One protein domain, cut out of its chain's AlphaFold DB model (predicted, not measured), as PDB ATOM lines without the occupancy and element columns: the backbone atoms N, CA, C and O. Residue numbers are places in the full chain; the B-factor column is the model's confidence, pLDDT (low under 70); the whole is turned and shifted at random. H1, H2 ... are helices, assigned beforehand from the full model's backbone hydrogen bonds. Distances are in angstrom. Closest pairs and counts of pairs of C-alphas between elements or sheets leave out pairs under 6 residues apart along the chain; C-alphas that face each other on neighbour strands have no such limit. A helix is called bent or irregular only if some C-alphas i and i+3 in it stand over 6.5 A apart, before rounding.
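This is residues 25 to 175 of the 369 residues of the protein "Hypothetical protein" of Alexandrium monilatum (UniProt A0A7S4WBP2). Eight helices make a rounded cluster in which two side-by-side pairs, H3 with H7 and H4 with H8, are bridged by H1 and H2, which both pack on H3 and H4. H5 crosses near one end of this set, running from close to the end of H4 to the start of H7; little H6 sits by the end of H5, and residues 118 to 132 form a long loop between them. The printed part has 151 residues, with named helices H1 to H8 in chain order and no named strand; the class is all helix. It is compact, with a radius of gyration of the C-alphas of 14.9 A and spans of 39 by 36 by 36 A.

H1, residues 35 to 44, begins with C-alpha 35 at (223.061, 179.754, 161.512). H2 holds residues 47 to 58 and measures 16.1 A; H3, residues 67 to 77, is irregular, with C-alphas 73 and 76 at 7.8 A. H4, residues 80 to 95, measures 23.1 A. H5, residues 99 to 117, is the longest helix by residues and measures 25.6 A; it has a kink of 31 degrees near residue 111 and is only just irregular, with C-alphas 108 and 111 at 6.9 A. H6 holds residues 133 to 136. H7, residues 139 to 154, measures 22.6 A, and H8, residues 157 to 174, measures 25.2 A, ending with C-alpha 174 at (233.408, 185.098, 138.144).

H1 touches H3 at a steep tilt of 61 degrees, opposite ways; the closest C-alphas, of Pro 35 and Gly 74, are 5.2 A apart. Residues 82 to 89 of H4 touch H1, closest at the C-alphas of Leu 43 and Ile 86, 7.0 A. H2 touches residues 89 to 94 of H4, about perpendicular at 89 degrees, with the closest C-alphas, of Ser 48 and Gly 93, 4.0 A apart. H2 touches H3 with residues 54 to 58, about perpendicular at 76 degrees; the closest C-alphas are those of Leu 54 and Leu 68, 6.1 A. H3 and H7 touch at a shallow tilt of 22 degrees, the same way, closest at the C-alphas of Val 72 and Phe 148, 5.1 A. H4 and H8 touch at a shallow tilt of 21 degrees, the same way, closest at the C-alphas of Ala 95 and Ala 174, 5.4 A. Residues 112 to 116 of H5 touch residues 141 to 142 of H7, about perpendicular at 85 degrees, closest at the C-alphas of Ala 116 and Val 142, 6.4 A. Residues 115 to 117 of H5 touch H6, closest at the C-alphas of Ala 116 and Gly 133, 4.0 A. Among the pairs apart are H3 and H8, and H5 and H8. Each O i to N i+4 pair is within hydrogen-bond range in H1, H2, H4, H7 and H8, against 5 of 7 in H3 and 13 of 15 in H5; H6 is too short for such a pair.

The two C-alphas farthest apart, of Glu 30 and Lys 122, are 40.3 A apart. The printed part has no cut, and its one long link is H5 to H6. The mean pLDDT of the printed part is 84.4; residues 25 to 33 and 122 to 126 are under 70.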
ATOM      1  N   PRO A  25     238.310 189.159 163.467       54.88
ATOM      2  CA  PRO A  25     238.925 188.856 162.168       54.88
ATOM      3  C   PRO A  25     239.193 187.353 161.953       54.88
ATOM      4  O   PRO A  25     239.346 186.893 160.829       54.88
ATOM      5  N   GLU A  26     239.184 186.552 163.023       56.44
ATOM      6  CA  GLU A  26     239.311 185.095 162.963       56.44
ATOM      7  C   GLU A  26     238.007 184.327 162.698       56.44
ATOM      8  O   GLU A  26     238.018 183.097 162.682       56.44
ATOM      9  N   GLY A  27     236.865 185.002 162.548       56.25
ATOM     10  CA  GLY A  27     235.589 184.343 162.271       56.25
ATOM     11  C   GLY A  27     235.154 183.369 163.370       56.25
ATOM     12  O   GLY A  27     234.567 182.335 163.062       56.25
ATOM     13  N   ARG A  28     235.443 183.648 164.645       60.31
ATOM     14  CA  ARG A  28     234.926 182.847 165.767       60.31
ATOM     15  C   ARG A  28     233.472 183.224 166.037       60.31
ATOM     16  O   ARG A  28     233.138 184.406 166.081       60.31
ATOM     17  N   THR A  29     232.614 182.224 166.216       54.25
ATOM     18  CA  THR A  29     231.240 182.455 166.683       54.25
ATOM     19  C   THR A  29     231.218 182.518 168.206       54.25
ATOM     20  O   THR A  29     231.720 181.613 168.871       54.25
ATOM     21  N   GLU A  30     230.655 183.588 168.770       57.22
ATOM     22  CA  GLU A  30     230.267 183.586 170.180       57.22
ATOM     23  C   GLU A  30     229.164 182.533 170.375       57.22
ATOM     24  O   GLU A  30     228.291 182.350 169.518       57.22
ATOM     25  N   ALA A  31     229.251 181.762 171.460       51.88
ATOM     26  CA  ALA A  31     228.383 180.615 171.696       51.88
ATOM     27  C   ALA A  31     226.899 181.038 171.707       51.88
ATOM     28  O   ALA A  31     226.492 181.860 172.522       51.88
ATOM     29  N   GLY A  32     226.091 180.451 170.813       57.19
ATOM     30  CA  GLY A  32     224.631 180.626 170.788       57.19
ATOM     31  C   GLY A  32     224.035 181.247 169.521       57.19
ATOM     32  O   GLY A  32     222.824 181.443 169.468       57.19
ATOM     33  N   HIS A  33     224.824 181.557 168.490       62.59
ATOM     34  CA  HIS A  33     224.271 182.145 167.263       62.59
ATOM     35  C   HIS A  33     223.575 181.115 166.367       62.59
ATOM     36  O   HIS A  33     224.154 180.098 165.977       62.59
ATOM     37  N   PHE A  34     222.330 181.419 165.997       84.50
ATOM     38  CA  PHE A  34     221.594 180.669 164.986       84.50
ATOM     39  C   PHE A  34     222.312 180.792 163.628       84.50
ATOM     40  O   PHE A  34     222.770 181.888 163.286       84.50
ATOM     41  N   PRO A  35     222.384 179.720 162.813       86.31
ATOM     42  CA  PRO A  35     223.061 179.754 161.512       86.31
ATOM     43  C   PRO A  35     222.577 180.890 160.612       86.31
ATOM     44  O   PRO A  35     223.361 181.502 159.889       86.31
ATOM     45  N   ASP A  36     221.281 181.191 160.692       87.62
ATOM     46  CA  ASP A  36     220.628 182.239 159.923       87.62
ATOM     47  C   ASP A  36     221.192 183.625 160.278       87.62
ATOM     48  O   ASP A  36     221.549 184.394 159.385       87.62
ATOM     49  N   GLU A  37     221.359 183.926 161.565       89.06
ATOM     50  CA  GLU A  37     221.928 185.192 162.033       89.06
ATOM     51  C   GLU A  37     223.413 185.321 161.673       89.06
ATOM     52  O   GLU A  37     223.834 186.361 161.163       89.06
ATOM     53  N   ALA A  38     224.195 184.252 161.852       88.25
ATOM     54  CA  ALA A  38     225.600 184.224 161.449       88.25
ATOM     55  C   ALA A  38     225.759 184.492 159.939       88.25
ATOM     56  O   ALA A  38     226.598 185.299 159.534       88.25
ATOM     57  N   ALA A  39     224.901 183.883 159.115       89.81
ATOM     58  CA  ALA A  39     224.842 184.129 157.679       89.81
ATOM     59  C   ALA A  39     224.485 185.584 157.340       89.81
ATOM     60  O   ALA A  39     225.123 186.183 156.477       89.81
ATOM     61  N   ALA A  40     223.487 186.168 158.011       92.31
ATOM     62  CA  ALA A  40     223.095 187.558 157.777       92.31
ATOM     63  C   ALA A  40     224.219 188.539 158.131       92.31
ATOM     64  O   ALA A  40     224.511 189.438 157.345       92.31
ATOM     65  N   ARG A  41     224.888 188.337 159.274       89.88
ATOM     66  CA  ARG A  41     226.025 189.166 159.696       89.88
ATOM     67  C   ARG A  41     227.186 189.077 158.714       89.88
ATOM     68  O   ARG A  41     227.786 190.094 158.391       89.88
ATOM     69  N   LEU A  42     227.484 187.880 158.217       89.56
ATOM     70  CA  LEU A  42     228.512 187.694 157.199       89.56
ATOM     71  C   LEU A  42     228.162 188.377 155.874       89.56
ATOM     72  O   LEU A  42     228.995 189.078 155.315       89.56
ATOM     73  N   LEU A  43     226.930 188.210 155.388       91.88
ATOM     74  CA  LEU A  43     226.477 188.855 154.152       91.88
ATOM     75  C   LEU A  43     226.508 190.388 154.261       91.88
ATOM     76  O   LEU A  43     226.806 191.059 153.274       91.88
ATOM     77  N   ALA A  44     226.256 190.937 155.452       93.56
ATOM     78  CA  ALA A  44     226.315 192.373 155.713       93.56
ATOM     79  C   ALA A  44     227.736 192.965 155.623       93.56
ATOM     80  O   ALA A  44     227.867 194.164 155.398       93.56
ATOM     81  N   ARG A  45     228.795 192.150 155.747       91.88
ATOM     82  CA  ARG A  45     230.200 192.603 155.629       91.88
ATOM     83  C   ARG A  45     230.645 192.879 154.195       91.88
ATOM     84  O   ARG A  45     231.724 193.421 153.985       91.88
ATOM     85  N   GLY A  46     229.832 192.505 153.211       94.31
ATOM     86  CA  GLY A  46     230.197 192.566 151.802       94.31
ATOM     87  C   GLY A  46     230.772 191.248 151.285       94.31
ATOM     88  O   GLY A  46     231.105 190.331 152.038       94.31
ATOM     89  N   LYS A  47     230.834 191.130 149.958       93.69
ATOM     90  CA  LYS A  47     231.162 189.874 149.272       93.69
ATOM     91  C   LYS A  47     232.634 189.496 149.432       93.69
ATOM     92  O   LYS A  47     232.922 188.353 149.770       93.69
ATOM     93  N   SER A  48     233.554 190.437 149.222       92.50
ATOM     94  CA  SER A  48     234.997 190.183 149.326       92.50
ATOM     95  C   SER A  48     235.375 189.747 150.744       92.50
ATOM     96  O   SER A  48     236.090 188.769 150.928       92.50
ATOM     97  N   GLU A  49     234.809 190.398 151.764       92.50
ATOM     98  CA  GLU A  49     235.079 190.048 153.162       92.50
ATOM     99  C   GLU A  49     234.483 188.691 153.558       92.50
ATOM    100  O   GLU A  49     235.117 187.917 154.280       92.50
ATOM    101  N   LEU A  50     233.298 188.356 153.035       92.25
ATOM    102  CA  LEU A  50     232.745 187.005 153.131       92.25
ATOM    103  C   LEU A  50     233.712 185.976 152.530       92.25
ATOM    104  O   LEU A  50     234.002 184.971 153.177       92.25
ATOM    105  N   ALA A  51     234.230 186.228 151.324       91.75
ATOM    106  CA  ALA A  51     235.154 185.323 150.649       91.75
ATOM    107  C   ALA A  51     236.476 185.156 151.415       91.75
ATOM    108  O   ALA A  51     236.894 184.019 151.625       91.75
ATOM    109  N   ARG A  52     237.081 186.242 151.924       92.31
ATOM    110  CA  ARG A  52     238.275 186.167 152.792       92.31
ATOM    111  C   ARG A  52     238.006 185.373 154.059       92.31
ATOM    112  O   ARG A  52     238.781 184.487 154.401       92.31
ATOM    113  N   THR A  53     236.891 185.652 154.734       90.62
ATOM    114  CA  THR A  53     236.529 184.967 155.982       90.62
ATOM    115  C   THR A  53     236.348 183.468 155.746       90.62
ATOM    116  O   THR A  53     236.861 182.650 156.510       90.62
ATOM    117  N   LEU A  54     235.638 183.089 154.678       88.12
ATOM    118  CA  LEU A  54     235.418 181.686 154.336       88.12
ATOM    119  C   LEU A  54     236.695 181.005 153.837       88.12
ATOM    120  O   LEU A  54     236.947 179.876 154.242       88.12
ATOM    121  N   GLY A  55     237.519 181.680 153.032       87.88
ATOM    122  CA  GLY A  55     238.819 181.175 152.583       87.88
ATOM    123  C   GLY A  55     239.768 180.923 153.755       87.88
ATOM    124  O   GLY A  55     240.285 179.819 153.910       87.88
ATOM    125  N   ALA A  56     239.907 181.896 154.659       88.56
ATOM    126  CA  ALA A  56     240.737 181.778 155.857       88.56
ATOM    127  C   ALA A  56     240.236 180.701 156.835       88.56
ATOM    128  O   ALA A  56     241.040 180.055 157.513       88.56
ATOM    129  N   ALA A  57     238.916 180.503 156.927       87.25
ATOM    130  CA  ALA A  57     238.323 179.440 157.732       87.25
ATOM    131  C   ALA A  57     238.488 178.058 157.078       87.25
ATOM    132  O   ALA A  57     238.747 177.079 157.772       87.25
ATOM    133  N   ALA A  58     238.378 177.971 155.751       85.38
ATOM    134  CA  ALA A  58     238.580 176.732 155.004       85.38
ATOM    135  C   ALA A  58     240.058 176.305 154.994       85.38
ATOM    136  O   ALA A  58     240.346 175.111 154.949       85.38
ATOM    137  N   GLY A  59     240.989 177.260 155.106       85.56
ATOM    138  CA  GLY A  59     242.410 176.995 155.336       85.56
ATOM    139  C   GLY A  59     242.715 176.418 156.727       85.56
ATOM    140  O   GLY A  59     243.765 175.810 156.911       85.56
ATOM    141  N   ARG A  60     241.786 176.538 157.687       89.06
ATOM    142  CA  ARG A  60     241.917 176.066 159.080       89.06
ATOM    143  C   ARG A  60     240.698 175.242 159.530       89.06
ATOM    144  O   ARG A  60     240.002 175.622 160.478       89.06
ATOM    145  N   PRO A  61     240.374 174.127 158.851       86.25
ATOM    146  CA  PRO A  61     239.189 173.324 159.141       86.25
ATOM    147  C   PRO A  61     239.204 172.720 160.550       86.25
ATOM    148  O   PRO A  61     238.145 172.418 161.092       86.25
ATOM    149  N   GLU A  62     240.366 172.589 161.187       88.31
ATOM    150  CA  GLU A  62     240.511 172.177 162.583       88.31
ATOM    151  C   GLU A  62     239.837 173.146 163.574       88.31
ATOM    152  O   GLU A  62     239.414 172.740 164.661       88.31
ATOM    153  N   GLN A  63     239.651 174.416 163.195       89.50
ATOM    154  CA  GLN A  63     238.995 175.423 164.023       89.50
ATOM    155  C   GLN A  63     237.465 175.271 163.973       89.50
ATOM    156  O   GLN A  63     236.748 176.059 163.355       89.50
ATOM    157  N   ARG A  64     236.943 174.264 164.683       82.06
ATOM    158  CA  ARG A  64     235.507 173.909 164.738       82.06
ATOM    159  C   ARG A  64     234.560 175.019 165.212       82.06
ATOM    160  O   ARG A  64     233.360 174.928 164.983       82.06
ATOM    161  N   SER A  65     235.077 176.046 165.885       78.81
ATOM    162  CA  SER A  65     234.308 177.215 166.337       78.81
ATOM    163  C   SER A  65     234.150 178.302 165.264       78.81
ATOM    164  O   SER A  65     233.601 179.373 165.551       78.81
ATOM    165  N   SER A  66     234.688 178.079 164.062       82.44
ATOM    166  CA  SER A  66     234.635 179.059 162.986       82.44
ATOM    167  C   SER A  66     233.216 179.224 162.438       82.44
ATOM    168  O   SER A  66     232.391 178.306 162.456       82.44
ATOM    169  N   VAL A  67     232.928 180.409 161.904       83.06
ATOM    170  CA  VAL A  67     231.652 180.710 161.245       83.06
ATOM    171  C   VAL A  67     231.398 179.761 160.069       83.06
ATOM    172  O   VAL A  67     230.245 179.410 159.813       83.06
ATOM    173  N   LEU A  68     232.452 179.278 159.399       85.44
ATOM    174  CA  LEU A  68     232.338 178.263 158.353       85.44
ATOM    175  C   LEU A  68     231.659 176.995 158.881       85.44
ATOM    176  O   LEU A  68     230.713 176.520 158.260       85.44
ATOM    177  N   TRP A  69     232.070 176.481 160.042       85.12
ATOM    178  CA  TRP A  69     231.449 175.297 160.645       85.12
ATOM    179  C   TRP A  69     229.994 175.527 161.045       85.12
ATOM    180  O   TRP A  69     229.152 174.649 160.832       85.12
ATOM    181  N   THR A  70     229.679 176.711 161.569       88.25
ATOM    182  CA  THR A  70     228.302 177.106 161.898       88.25
ATOM    183  C   THR A  70     227.424 177.145 160.647       88.25
ATOM    184  O   THR A  70     226.326 176.582 160.652       88.25
ATOM    185  N   ILE A  71     227.919 177.725 159.544       87.62
ATOM    186  CA  ILE A  71     227.216 177.704 158.256       87.62
ATOM    187  C   ILE A  71     227.086 176.273 157.747       87.62
ATOM    188  O   ILE A  71     225.986 175.857 157.413       87.62
ATOM    189  N   VAL A  72     228.170 175.501 157.695       88.38
ATOM    190  CA  VAL A  72     228.185 174.154 157.110       88.38
ATOM    191  C   VAL A  72     227.208 173.224 157.829       88.38
ATOM    192  O   VAL A  72     226.387 172.572 157.181       88.38
ATOM    193  N   ARG A  73     227.213 173.203 159.166       87.50
ATOM    194  CA  ARG A  73     226.296 172.368 159.965       87.50
ATOM    195  C   ARG A  73     224.853 172.876 159.915       87.50
ATOM    196  O   ARG A  73     223.916 172.078 159.969       87.50
ATOM    197  N   GLY A  74     224.672 174.189 159.786       87.94
ATOM    198  CA  GLY A  74     223.378 174.864 159.771       87.94
ATOM    199  C   GLY A  74     222.809 175.177 158.388       87.94
ATOM    200  O   GLY A  74     221.731 175.756 158.310       87.94
ATOM    201  N   PHE A  75     223.482 174.810 157.292       89.56
ATOM    202  CA  PHE A  75     223.155 175.320 155.953       89.56
ATOM    203  C   PHE A  75     221.716 174.992 155.539       89.56
ATOM    204  O   PHE A  75     220.999 175.835 155.010       89.56
ATOM    205  N   HIS A  76     221.254 173.783 155.860       87.62
ATOM    206  CA  HIS A  76     219.883 173.328 155.618       87.62
ATOM    207  C   HIS A  76     218.811 174.080 156.428       87.62
ATOM    208  O   HIS A  76     217.638 174.017 156.073       87.62
ATOM    209  N   GLN A  77     219.198 174.765 157.509       90.44
ATOM    210  CA  GLN A  77     218.309 175.566 158.357       90.44
ATOM    211  C   GLN A  77     218.178 177.009 157.855       90.44
ATOM    212  O   GLN A  77     217.259 177.717 158.257       90.44
ATOM    213  N   LEU A  78     219.082 177.448 156.976       89.38
ATOM    214  CA  LEU A  78     219.012 178.763 156.352       89.38
ATOM    215  C   LEU A  78     217.804 178.854 155.419       89.38
ATOM    216  O   LEU A  78     217.453 177.899 154.722       89.38
ATOM    217  N   SER A  79     217.214 180.047 155.325       90.62
ATOM    218  CA  SER A  79     216.221 180.309 154.279       90.62
ATOM    219  C   SER A  79     216.818 180.069 152.881       90.62
ATOM    220  O   SER A  79     217.990 180.358 152.635       90.62
ATOM    221  N   ARG A  80     216.006 179.598 151.919       87.06
ATOM    222  CA  ARG A  80     216.466 179.336 150.533       87.06
ATOM    223  C   ARG A  80     217.137 180.550 149.888       87.06
ATOM    224  O   ARG A  80     218.092 180.405 149.130       87.06
ATOM    225  N   ARG A  81     216.630 181.750 150.196       90.31
ATOM    226  CA  ARG A  81     217.224 183.013 149.756       90.31
ATOM    227  C   ARG A  81     218.646 183.151 150.303       90.31
ATOM    228  O   ARG A  81     219.562 183.284 149.508       90.31
ATOM    229  N   ARG A  82     218.847 182.983 151.615       92.62
ATOM    230  CA  ARG A  82     220.183 183.065 152.230       92.62
ATOM    231  C   ARG A  82     221.135 181.966 151.773       92.62
ATOM    232  O   ARG A  82     222.299 182.266 151.548       92.62
ATOM    233  N   GLN A  83     220.664 180.732 151.579       89.75
ATOM    234  CA  GLN A  83     221.489 179.665 150.991       89.75
ATOM    235  C   GLN A  83     222.065 180.104 149.643       89.75
ATOM    236  O   GLN A  83     223.262 179.975 149.403       89.75
ATOM    237  N   SER A  84     221.214 180.662 148.777       87.25
ATOM    238  CA  SER A  84     221.665 181.173 147.489       87.25
ATOM    239  C   SER A  84     222.559 182.397 147.620       87.25
ATOM    240  O   SER A  84     223.537 182.486 146.886       87.25
ATOM    241  N   ASP A  85     222.219 183.336 148.501       90.44
ATOM    242  CA  ASP A  85     222.973 184.575 148.661       90.44
ATOM    243  C   ASP A  85     224.389 184.265 149.157       90.44
ATOM    244  O   ASP A  85     225.338 184.770 148.575       90.44
ATOM    245  N   ILE A  86     224.558 183.358 150.130       91.62
ATOM    246  CA  ILE A  86     225.884 182.903 150.583       91.62
ATOM    247  C   ILE A  86     226.681 182.322 149.421       91.62
ATOM    248  O   ILE A  86     227.818 182.731 149.211       91.62
ATOM    249  N   VAL A  87     226.105 181.390 148.656       88.38
ATOM    250  CA  VAL A  87     226.816 180.735 147.549       88.38
ATOM    251  C   VAL A  87     227.241 181.760 146.498       88.38
ATOM    252  O   VAL A  87     228.419 181.854 146.160       88.38
ATOM    253  N   THR A  88     226.305 182.580 146.020       84.56
ATOM    254  CA  THR A  88     226.581 183.572 144.977       84.56
ATOM    255  C   THR A  88     227.526 184.673 145.467       84.56
ATOM    256  O   THR A  88     228.430 185.058 144.730       84.56
ATOM    257  N   HIS A  89     227.359 185.174 146.695       92.00
ATOM    258  CA  HIS A  89     228.236 186.210 147.249       92.00
ATOM    259  C   HIS A  89     229.636 185.681 147.544       92.00
ATOM    260  O   HIS A  89     230.583 186.434 147.366       92.00
ATOM    261  N   THR A  90     229.785 184.418 147.947       90.94
ATOM    262  CA  THR A  90     231.112 183.822 148.174       90.94
ATOM    263  C   THR A  90     231.891 183.745 146.867       90.94
ATOM    264  O   THR A  90     233.029 184.191 146.814       90.94
ATOM    265  N   VAL A  91     231.268 183.244 145.793       88.50
ATOM    266  CA  VAL A  91     231.936 183.117 144.488       88.50
ATOM    267  C   VAL A  91     232.253 184.482 143.882       88.50
ATOM    268  O   VAL A  91     233.380 184.724 143.463       88.50
ATOM    269  N   ARG A  92     231.285 185.406 143.885       87.94
ATOM    270  CA  ARG A  92     231.516 186.771 143.385       87.94
ATOM    271  C   ARG A  92     232.540 187.518 144.233       87.94
ATOM    272  O   ARG A  92     233.388 188.206 143.692       87.94
ATOM    273  N   GLY A  93     232.483 187.343 145.549       91.25
ATOM    274  CA  GLY A  93     233.440 187.918 146.482       91.25
ATOM    275  C   GLY A  93     234.854 187.401 146.273       91.25
ATOM    276  O   GLY A  93     235.781 188.192 146.354       91.25
ATOM    277  N   PHE A  94     235.014 186.111 145.961       90.31
ATOM    278  CA  PHE A  94     236.307 185.521 145.624       90.31
ATOM    279  C   PHE A  94     236.900 186.164 144.367       90.31
ATOM    280  O   PHE A  94     238.057 186.565 144.384       90.31
ATOM    281  N   ALA A  95     236.099 186.346 143.314       86.25
ATOM    282  CA  ALA A  95     236.556 187.023 142.099       86.25
ATOM    283  C   ALA A  95     236.851 188.522 142.284       86.25
ATOM    284  O   ALA A  95     237.605 189.091 141.501       86.25
ATOM    285  N   GLU A  96     236.290 189.157 143.319       89.69
ATOM    286  CA  GLU A  96     236.601 190.541 143.708       89.69
ATOM    287  C   GLU A  96     237.913 190.663 144.523       89.69
ATOM    288  O   GLU A  96     238.364 191.782 144.767       89.69
ATOM    289  N   LEU A  97     238.521 189.554 144.970       90.19
ATOM    290  CA  LEU A  97     239.816 189.566 145.672       90.19
ATOM    291  C   LEU A  97     240.978 189.885 144.723       90.19
ATOM    292  O   LEU A  97     240.849 189.742 143.505       90.19
ATOM    293  N   SER A  98     242.132 190.278 145.276       89.38
ATOM    294  CA  SER A  98     243.338 190.390 144.449       89.38
ATOM    295  C   SER A  98     243.748 189.021 143.902       89.38
ATOM    296  O   SER A  98     243.434 187.979 144.479       89.38
ATOM    297  N   VAL A  99     244.473 189.010 142.785       85.88
ATOM    298  CA  VAL A  99     244.958 187.766 142.168       85.88
ATOM    299  C   VAL A  99     245.838 186.985 143.149       85.88
ATOM    300  O   VAL A  99     245.754 185.762 143.212       85.88
ATOM    301  N   GLU A 100     246.655 187.690 143.932       85.25
ATOM    302  CA  GLU A 100     247.480 187.107 144.989       85.25
ATOM    303  C   GLU A 100     246.616 186.424 146.056       85.25
ATOM    304  O   GLU A 100     246.821 185.248 146.338       85.25
ATOM    305  N   GLU A 101     245.591 187.109 146.579       90.12
ATOM    306  CA  GLU A 101     244.673 186.533 147.569       90.12
ATOM    307  C   GLU A 101     243.930 185.307 147.011       90.12
ATOM    308  O   GLU A 101     243.773 184.299 147.704       90.12
ATOM    309  N   GLN A 102     243.476 185.364 145.754       88.25
ATOM    310  CA  GLN A 102     242.817 184.236 145.084       88.25
ATOM    311  C   GLN A 102     243.750 183.030 144.966       88.25
ATOM    312  O   GLN A 102     243.339 181.902 145.255       88.25
ATOM    313  N   ALA A 103     244.996 183.265 144.549       83.81
ATOM    314  CA  ALA A 103     246.004 182.228 144.398       83.81
ATOM    315  C   ALA A 103     246.385 181.605 145.741       83.81
ATOM    316  O   ALA A 103     246.422 180.382 145.831       83.81
ATOM    317  N   ASP A 104     246.571 182.408 146.788       86.50
ATOM    318  CA  ASP A 104     246.881 181.921 148.135       86.50
ATOM    319  C   ASP A 104     245.755 181.037 148.684       86.50
ATOM    320  O   ASP A 104     245.990 179.938 149.200       86.50
ATOM    321  N   ILE A 105     244.501 181.474 148.522       88.06
ATOM    322  CA  ILE A 105     243.337 180.677 148.914       88.06
ATOM    323  C   ILE A 105     243.306 179.370 148.115       88.06
ATOM    324  O   ILE A 105     243.167 178.302 148.715       88.06
ATOM    325  N   LEU A 106     243.470 179.415 146.789       85.44
ATOM    326  CA  LEU A 106     243.425 178.211 145.960       85.44
ATOM    327  C   LEU A 106     244.571 177.245 146.292       85.44
ATOM    328  O   LEU A 106     244.317 176.054 146.461       85.44
ATOM    329  N   ALA A 107     245.793 177.753 146.457       82.81
ATOM    330  CA  ALA A 107     246.971 176.985 146.854       82.81
ATOM    331  C   ALA A 107     246.758 176.283 148.200       82.81
ATOM    332  O   ALA A 107     247.156 175.135 148.379       82.81
ATOM    333  N   SER A 108     246.088 176.949 149.146       85.06
ATOM    334  CA  SER A 108     245.810 176.370 150.462       85.06
ATOM    335  C   SER A 108     244.715 175.290 150.438       85.06
ATOM    336  O   SER A 108     244.771 174.326 151.209       85.06
ATOM    337  N   LEU A 109     243.710 175.428 149.563       85.56
ATOM    338  CA  LEU A 109     242.514 174.578 149.562       85.56
ATOM    339  C   LEU A 109     242.585 173.420 148.569       85.56
ATOM    340  O   LEU A 109     242.192 172.300 148.911       85.56
ATOM    341  N   ALA A 110     243.058 173.669 147.346       84.69
ATOM    342  CA  ALA A 110     242.998 172.701 146.256       84.69
ATOM    343  C   ALA A 110     243.722 171.383 146.585       84.69
ATOM    344  O   ALA A 110     243.097 170.332 146.415       84.69
ATOM    345  N   PRO A 111     244.949 171.375 147.152       84.81
ATOM    346  CA  PRO A 111     245.628 170.126 147.499       84.81
ATOM    347  C   PRO A 111     244.848 169.297 148.528       84.81
ATOM    348  O   PRO A 111     244.728 168.077 148.399       84.81
ATOM    349  N   ARG A 112     244.245 169.956 149.527       87.75
ATOM    350  CA  ARG A 112     243.485 169.295 150.601       87.75
ATOM    351  C   ARG A 112     242.196 168.674 150.077       87.75
ATOM    352  O   ARG A 112     241.899 167.517 150.379       87.75
ATOM    353  N   ILE A 113     241.453 169.423 149.262       86.81
ATOM    354  CA  ILE A 113     240.217 168.944 148.633       86.81
ATOM    355  C   ILE A 113     240.529 167.811 147.651       86.81
ATOM    356  O   ILE A 113     239.820 166.805 147.642       86.81
ATOM    357  N   ARG A 114     241.610 167.928 146.871       86.31
ATOM    358  CA  ARG A 114     242.044 166.888 145.932       86.31
ATOM    359  C   ARG A 114     242.290 165.562 146.642       86.31
ATOM    360  O   ARG A 114     241.762 164.540 146.211       86.31
ATOM    361  N   ILE A 115     243.061 165.565 147.734       87.25
ATOM    362  CA  ILE A 115     243.318 164.339 148.503       87.25
ATOM    363  C   ILE A 115     241.995 163.779 149.035       87.25
ATOM    364  O   ILE A 115     241.725 162.595 148.850       87.25
ATOM    365  N   ALA A 116     241.124 164.623 149.601       88.44
ATOM    366  CA  ALA A 116     239.819 164.198 150.112       88.44
ATOM    367  C   ALA A 116     238.916 163.567 149.031       88.44
ATOM    368  O   ALA A 116     238.173 162.626 149.314       88.44
ATOM    369  N   ARG A 117     239.010 164.015 147.777       87.38
ATOM    370  CA  ARG A 117     238.226 163.487 146.650       87.38
ATOM    371  C   ARG A 117     238.787 162.214 146.012       87.38
ATOM    372  O   ARG A 117     238.127 161.622 145.158       87.38
ATOM    373  N   ARG A 118     239.954 161.714 146.429       84.62
ATOM    374  CA  ARG A 118     240.531 160.493 145.840       84.62
ATOM    375  C   ARG A 118     239.610 159.279 145.971       84.62
ATOM    376  O   ARG A 118     239.106 158.955 147.053       84.62
ATOM    377  N   GLY A 119     239.436 158.565 144.861       82.69
ATOM    378  CA  GLY A 119     238.631 157.345 144.777       82.69
ATOM    379  C   GLY A 119     237.126 157.573 144.601       82.69
ATOM    380  O   GLY A 119     236.363 156.604 144.650       82.69
ATOM    381  N   VAL A 120     236.674 158.818 144.415       83.38
ATOM    382  CA  VAL A 120     235.290 159.110 144.014       83.38
ATOM    383  C   VAL A 120     235.045 158.524 142.612       83.38
ATOM    384  O   VAL A 120     235.719 158.877 141.650       83.38
ATOM    385  N   LYS A 121     234.094 157.589 142.485       75.50
ATOM    386  CA  LYS A 121     233.753 156.932 141.208       75.50
ATOM    387  C   LYS A 121     232.613 157.662 140.518       75.50
ATOM    388  O   LYS A 121     231.560 157.721 141.128       75.50
ATOM    389  N   LYS A 122     232.772 158.102 139.264       66.94
ATOM    390  CA  LYS A 122     231.744 158.805 138.457       66.94
ATOM    391  C   LYS A 122     230.309 158.255 138.640       66.94
ATOM    392  O   LYS A 122     230.086 157.051 138.544       66.94
ATOM    393  N   GLY A 123     229.340 159.148 138.880       62.19
ATOM    394  CA  GLY A 123     227.928 158.837 139.159       62.19
ATOM    395  C   GLY A 123     227.095 160.092 139.483       62.19
ATOM    396  O   GLY A 123     227.657 161.151 139.736       62.19
ATOM    397  N   CYS A 124     225.758 159.997 139.471       49.22
ATOM    398  CA  CYS A 124     224.854 161.163 139.567       49.22
ATOM    399  C   CYS A 124     224.834 161.869 140.939       49.22
ATOM    400  O   CYS A 124     224.448 163.032 141.027       49.22
ATOM    401  N   PHE A 125     225.251 161.195 142.016       61.16
ATOM    402  CA  PHE A 125     225.386 161.788 143.352       61.16
ATOM    403  C   PHE A 125     226.666 161.292 144.003       61.16
ATOM    404  O   PHE A 125     226.687 160.251 144.661       61.16
ATOM    405  N   LEU A 126     227.745 162.031 143.770       69.94
ATOM    406  CA  LEU A 126     229.046 161.682 144.308       69.94
ATOM    407  C   LEU A 126     229.199 162.217 145.720       69.94
ATOM    408  O   LEU A 126     228.917 163.398 145.941       69.94
ATOM    409  N   PRO A 127     229.658 161.380 146.665       82.50
ATOM    410  CA  PRO A 127     230.104 161.906 147.935       82.50
ATOM    411  C   PRO A 127     231.243 162.894 147.688       82.50
ATOM    412  O   PRO A 127     232.067 162.692 146.792       82.50
ATOM    413  N   LEU A 128     231.296 163.955 148.490       85.50
ATOM    414  CA  LEU A 128     232.362 164.955 148.365       85.50
ATOM    415  C   LEU A 128     233.723 164.391 148.780       85.50
ATOM    416  O   LEU A 128     234.753 164.924 148.380       85.50
ATOM    417  N   VAL A 129     233.720 163.312 149.564       89.62
ATOM    418  CA  VAL A 129     234.921 162.611 150.015       89.62
ATOM    419  C   VAL A 129     234.910 161.179 149.497       89.62
ATOM    420  O   VAL A 129     233.983 160.406 149.772       89.62
ATOM    421  N   GLY A 130     235.964 160.806 148.775       88.56
ATOM    422  CA  GLY A 130     236.134 159.460 148.246       88.56
ATOM    423  C   GLY A 130     236.647 158.467 149.295       88.56
ATOM    424  O   GLY A 130     237.215 158.862 150.311       88.56
ATOM    425  N   PRO A 131     236.469 157.153 149.082       89.81
ATOM    426  CA  PRO A 131     236.888 156.118 150.030       89.81
ATOM    427  C   PRO A 131     238.399 156.103 150.287       89.81
ATOM    428  O   PRO A 131     238.817 155.787 151.400       89.81
ATOM    429  N   GLN A 132     239.211 156.437 149.282       89.06
ATOM    430  CA  GLN A 132     240.656 156.574 149.444       89.06
ATOM    431  C   GLN A 132     240.989 157.895 150.144       89.06
ATOM    432  O   GLN A 132     241.733 157.896 151.121       89.06
ATOM    433  N   GLY A 133     240.350 158.993 149.732       90.38
ATOM    434  CA  GLY A 133     240.525 160.293 150.371       90.38
ATOM    435  C   GLY A 133     240.170 160.305 151.857       90.38
ATOM    436  O   GLY A 133     240.877 160.925 152.635       90.38
ATOM    437  N   ARG A 134     239.175 159.527 152.302       92.56
ATOM    438  CA  ARG A 134     238.864 159.349 153.738       92.56
ATOM    439  C   ARG A 134     240.016 158.781 154.568       92.56
ATOM    440  O   ARG A 134     240.019 158.967 155.778       92.56
ATOM    441  N   ARG A 135     240.935 158.037 153.947       93.88
ATOM    442  CA  ARG A 135     242.089 157.420 154.621       93.88
ATOM    443  C   ARG A 135     243.320 158.319 154.596       93.88
ATOM    444  O   ARG A 135     244.134 158.242 155.506       93.88
ATOM    445  N   GLU A 136     243.462 159.111 153.536       92.38
ATOM    446  CA  GLU A 136     244.671 159.892 153.248       92.38
ATOM    447  C   GLU A 136     244.541 161.374 153.614       92.38
ATOM    448  O   GLU A 136     245.543 162.021 153.907       92.38
ATOM    449  N   ALA A 137     243.331 161.932 153.566       92.62
ATOM    450  CA  ALA A 137     243.098 163.342 153.837       92.62
ATOM    451  C   ALA A 137     243.072 163.640 155.337       92.62
ATOM    452  O   ALA A 137     242.780 162.786 156.175       92.62
ATOM    453  N   ASP A 138     243.308 164.908 155.653       93.00
ATOM    454  CA  ASP A 138     243.109 165.467 156.983       93.00
ATOM    455  C   ASP A 138     241.675 165.207 157.482       93.00
ATOM    456  O   ASP A 138     240.690 165.544 156.813       93.00
ATOM    457  N   ALA A 139     241.562 164.631 158.681       92.81
ATOM    458  CA  ALA A 139     240.290 164.303 159.312       92.81
ATOM    459  C   ALA A 139     239.362 165.523 159.448       92.81
ATOM    460  O   ALA A 139     238.148 165.378 159.300       92.81
ATOM    461  N   ALA A 140     239.908 166.722 159.677       90.25
ATOM    462  CA  ALA A 140     239.118 167.945 159.772       90.25
ATOM    463  C   ALA A 140     238.510 168.347 158.419       90.25
ATOM    464  O   ALA A 140     237.359 168.783 158.362       90.25
ATOM    465  N   VAL A 141     239.244 168.151 157.317       89.31
ATOM    466  CA  VAL A 141     238.743 168.383 155.951       89.31
ATOM    467  C   VAL A 141     237.648 167.376 155.612       89.31
ATOM    468  O   VAL A 141     236.601 167.759 155.089       89.31
ATOM    469  N   VAL A 142     237.859 166.097 155.942       91.81
ATOM    470  CA  VAL A 142     236.858 165.041 155.738       91.81
ATOM    471  C   VAL A 142     235.575 165.361 156.503       91.81
ATOM    472  O   VAL A 142     234.498 165.346 155.911       91.81
ATOM    473  N   GLU A 143     235.681 165.714 157.787       91.25
ATOM    474  CA  GLU A 143     234.526 166.074 158.615       91.25
ATOM    475  C   GLU A 143     233.792 167.306 158.055       91.25
ATOM    476  O   GLU A 143     232.561 167.349 158.063       91.25
ATOM    477  N   LEU A 144     234.527 168.306 157.552       88.56
ATOM    478  CA  LEU A 144     233.944 169.516 156.972       88.56
ATOM    479  C   LEU A 144     233.122 169.183 155.722       88.56
ATOM    480  O   LEU A 144     231.969 169.604 155.602       88.56
ATOM    481  N   LEU A 145     233.704 168.405 154.806       89.50
ATOM    482  CA  LEU A 145     233.051 167.991 153.565       89.50
ATOM    483  C   LEU A 145     231.855 167.071 153.836       89.50
ATOM    484  O   LEU A 145     230.800 167.260 153.230       89.50
ATOM    485  N   ASP A 146     231.966 166.151 154.796       89.06
ATOM    486  CA  ASP A 146     230.852 165.307 155.243       89.06
ATOM    487  C   ASP A 146     229.724 166.132 155.868       89.06
ATOM    488  O   ASP A 146     228.547 165.889 155.598       89.06
ATOM    489  N   GLY A 147     230.064 167.130 156.688       88.06
ATOM    490  CA  GLY A 147     229.093 168.048 157.276       88.06
ATOM    491  C   GLY A 147     228.345 168.843 156.208       88.06
ATOM    492  O   GLY A 147     227.120 168.989 156.279       88.06
ATOM    493  N   PHE A 148     229.063 169.307 155.184       86.62
ATOM    494  CA  PHE A 148     228.471 170.029 154.064       86.62
ATOM    495  C   PHE A 148     227.567 169.117 153.235       86.62
ATOM    496  O   PHE A 148     226.421 169.473 152.955       86.62
ATOM    497  N   GLU A 149     228.022 167.904 152.927       88.19
ATOM    498  CA  GLU A 149     227.229 166.907 152.216       88.19
ATOM    499  C   GLU A 149     225.964 166.523 152.997       88.19
ATOM    500  O   GLU A 149     224.864 166.513 152.439       88.19
ATOM    501  N   ALA A 150     226.079 166.269 154.303       87.75
ATOM    502  CA  ALA A 150     224.948 165.955 155.169       87.75
ATOM    503  C   ALA A 150     223.918 167.094 155.198       87.75
ATOM    504  O   ALA A 150     222.712 166.840 155.154       87.75
ATOM    505  N   SER A 151     224.372 168.349 155.220       86.25
ATOM    506  CA  SER A 151     223.491 169.510 155.098       86.25
ATOM    507  C   SER A 151     222.838 169.607 153.717       86.25
ATOM    508  O   SER A 151     221.627 169.808 153.637       86.25
ATOM    509  N   LEU A 152     223.577 169.402 152.625       85.00
ATOM    510  CA  LEU A 152     223.024 169.430 151.264       85.00
ATOM    511  C   LEU A 152     222.024 168.297 150.998       85.00
ATOM    512  O   LEU A 152     221.076 168.475 150.230       85.00
ATOM    513  N   ARG A 153     222.192 167.135 151.636       87.50
ATOM    514  CA  ARG A 153     221.237 166.017 151.548       87.50
ATOM    515  C   ARG A 153     219.885 166.348 152.181       87.50
ATOM    516  O   ARG A 153     218.876 165.816 151.732       87.50
ATOM    517  N   LYS A 154     219.853 167.238 153.179       89.19
ATOM    518  CA  LYS A 154     218.613 167.721 153.812       89.19
ATOM    519  C   LYS A 154     217.870 168.758 152.962       89.19
ATOM    520  O   LYS A 154     216.698 169.020 153.217       89.19
ATOM    521  N   VAL A 155     218.527 169.352 151.964       86.19
ATOM    522  CA  VAL A 155     217.891 170.277 151.016       86.19
ATOM    523  C   VAL A 155     217.111 169.467 149.968       86.19
ATOM    524  O   VAL A 155     217.670 168.519 149.406       86.19
ATOM    525  N   PRO A 156     215.849 169.827 149.653       89.06
ATOM    526  CA  PRO A 156     215.081 169.150 148.610       89.06
ATOM    527  C   PRO A 156     215.836 169.108 147.278       89.06
ATOM    528  O   PRO A 156     216.434 170.099 146.860       89.06
ATOM    529  N   GLU A 157     215.772 167.984 146.563       88.62
ATOM    530  CA  GLU A 157     216.559 167.762 145.340       88.62
ATOM    531  C   GLU A 157     216.333 168.841 144.264       88.62
ATOM    532  O   GLU A 157     217.270 169.267 143.587       88.62
ATOM    533  N   ALA A 158     215.095 169.320 144.111       86.00
ATOM    534  CA  ALA A 158     214.775 170.403 143.183       86.00
ATOM    535  C   ALA A 158     215.493 171.718 143.541       86.00
ATOM    536  O   ALA A 158     215.955 172.428 142.649       86.00
ATOM    537  N   ASP A 159     215.616 172.030 144.832       85.38
ATOM    538  CA  ASP A 159     216.319 173.224 145.303       85.38
ATOM    539  C   ASP A 159     217.835 173.034 145.235       85.38
ATOM    540  O   ASP A 159     218.536 173.940 144.793       85.38
ATOM    541  N   ARG A 160     218.340 171.836 145.555       86.00
ATOM    542  CA  ARG A 160     219.755 171.485 145.382       86.00
ATOM    543  C   ARG A 160     220.196 171.658 143.926       86.00
ATOM    544  O   ARG A 160     221.199 172.316 143.674       86.00
ATOM    545  N   ARG A 161     219.414 171.175 142.952       83.50
ATOM    546  CA  ARG A 161     219.686 171.396 141.516       83.50
ATOM    547  C   ARG A 161     219.705 172.879 141.139       83.50
ATOM    548  O   ARG A 161     220.545 173.290 140.345       83.50
ATOM    549  N   LYS A 162     218.808 173.695 141.704       82.38
ATOM    550  CA  LYS A 162     218.821 175.154 141.493       82.38
ATOM    551  C   LYS A 162     220.067 175.804 142.093       82.38
ATOM    552  O   LYS A 162     220.630 176.684 141.453       82.38
ATOM    553  N   LEU A 163     220.491 175.379 143.286       81.81
ATOM    554  CA  LEU A 163     221.719 175.856 143.922       81.81
ATOM    555  C   LEU A 163     222.951 175.504 143.085       81.81
ATOM    556  O   LEU A 163     223.753 176.394 142.840       81.81
ATOM    557  N   HIS A 164     223.054 174.272 142.570       81.62
ATOM    558  CA  HIS A 164     224.141 173.883 141.665       81.62
ATOM    559  C   HIS A 164     224.186 174.761 140.417       81.62
ATOM    560  O   HIS A 164     225.196 175.397 140.178       81.62
ATOM    561  N   ARG A 165     223.066 174.934 139.701       79.12
ATOM    562  CA  ARG A 165     223.039 175.812 138.514       79.12
ATOM    563  C   ARG A 165     223.448 177.254 138.821       79.12
ATOM    564  O   ARG A 165     224.031 177.922 137.976       79.12
ATOM    565  N   ARG A 166     223.095 177.763 140.007       79.62
ATOM    566  CA  ARG A 166     223.488 179.108 140.449       79.62
ATOM    567  C   ARG A 166     224.965 179.183 140.802       79.62
ATOM    568  O   ARG A 166     225.579 180.199 140.501       79.62
ATOM    569  N   LEU A 167     225.503 178.144 141.435       78.31
ATOM    570  CA  LEU A 167     226.930 178.017 141.694       78.31
ATOM    571  C   LEU A 167     227.695 177.965 140.371       78.31
ATOM    572  O   LEU A 167     228.571 178.793 140.181       78.31
ATOM    573  N   ASP A 168     227.304 177.082 139.452       73.25
ATOM    574  CA  ASP A 168     227.929 176.930 138.135       73.25
ATOM    575  C   ASP A 168     227.924 178.261 137.385       73.25
ATOM    576  O   ASP A 168     228.967 178.729 136.947       73.25
ATOM    577  N   ARG A 169     226.768 178.936 137.331       75.94
ATOM    578  CA  ARG A 169     226.653 180.262 136.719       75.94
ATOM    579  C   ARG A 169     227.556 181.290 137.397       75.94
ATOM    580  O   ARG A 169     228.229 182.040 136.706       75.94
ATOM    581  N   ALA A 170     227.563 181.347 138.730       73.00
ATOM    582  CA  ALA A 170     228.412 182.287 139.452       73.00
ATOM    583  C   ALA A 170     229.897 182.003 139.198       73.00
ATOM    584  O   ALA A 170     230.662 182.943 139.056       73.00
ATOM    585  N   VAL A 171     230.294 180.731 139.121       76.81
ATOM    586  CA  VAL A 171     231.667 180.314 138.818       76.81
ATOM    587  C   VAL A 171     232.039 180.706 137.394       76.81
ATOM    588  O   VAL A 171     233.082 181.315 137.217       76.81
ATOM    589  N   SER A 172     231.187 180.441 136.402       74.81
ATOM    590  CA  SER A 172     231.438 180.841 135.012       74.81
ATOM    591  C   SER A 172     231.526 182.361 134.842       74.81
ATOM    592  O   SER A 172     232.405 182.836 134.136       74.81
ATOM    593  N   GLU A 173     230.656 183.125 135.513       74.94
ATOM    594  CA  GLU A 173     230.685 184.596 135.478       74.94
ATOM    595  C   GLU A 173     231.936 185.170 136.170       74.94
ATOM    596  O   GLU A 173     232.442 186.214 135.770       74.94
ATOM    597  N   ALA A 174     232.408 184.528 137.242       74.31
ATOM    598  CA  ALA A 174     233.408 185.098 138.144       74.31
ATOM    599  C   ALA A 174     234.837 184.592 137.875       74.31
ATOM    600  O   ALA A 174     235.795 185.353 137.988       74.31
ATOM    601  N   LEU A 175     234.995 183.318 137.508       78.06
ATOM    602  CA  LEU A 175     236.276 182.690 137.176       78.06
ATOM    603  C   LEU A 175     236.446 182.635 135.665       78.06
ATOM    604  O   LEU A 175     236.431 181.568 135.049       78.06
TER     605      LEU A 175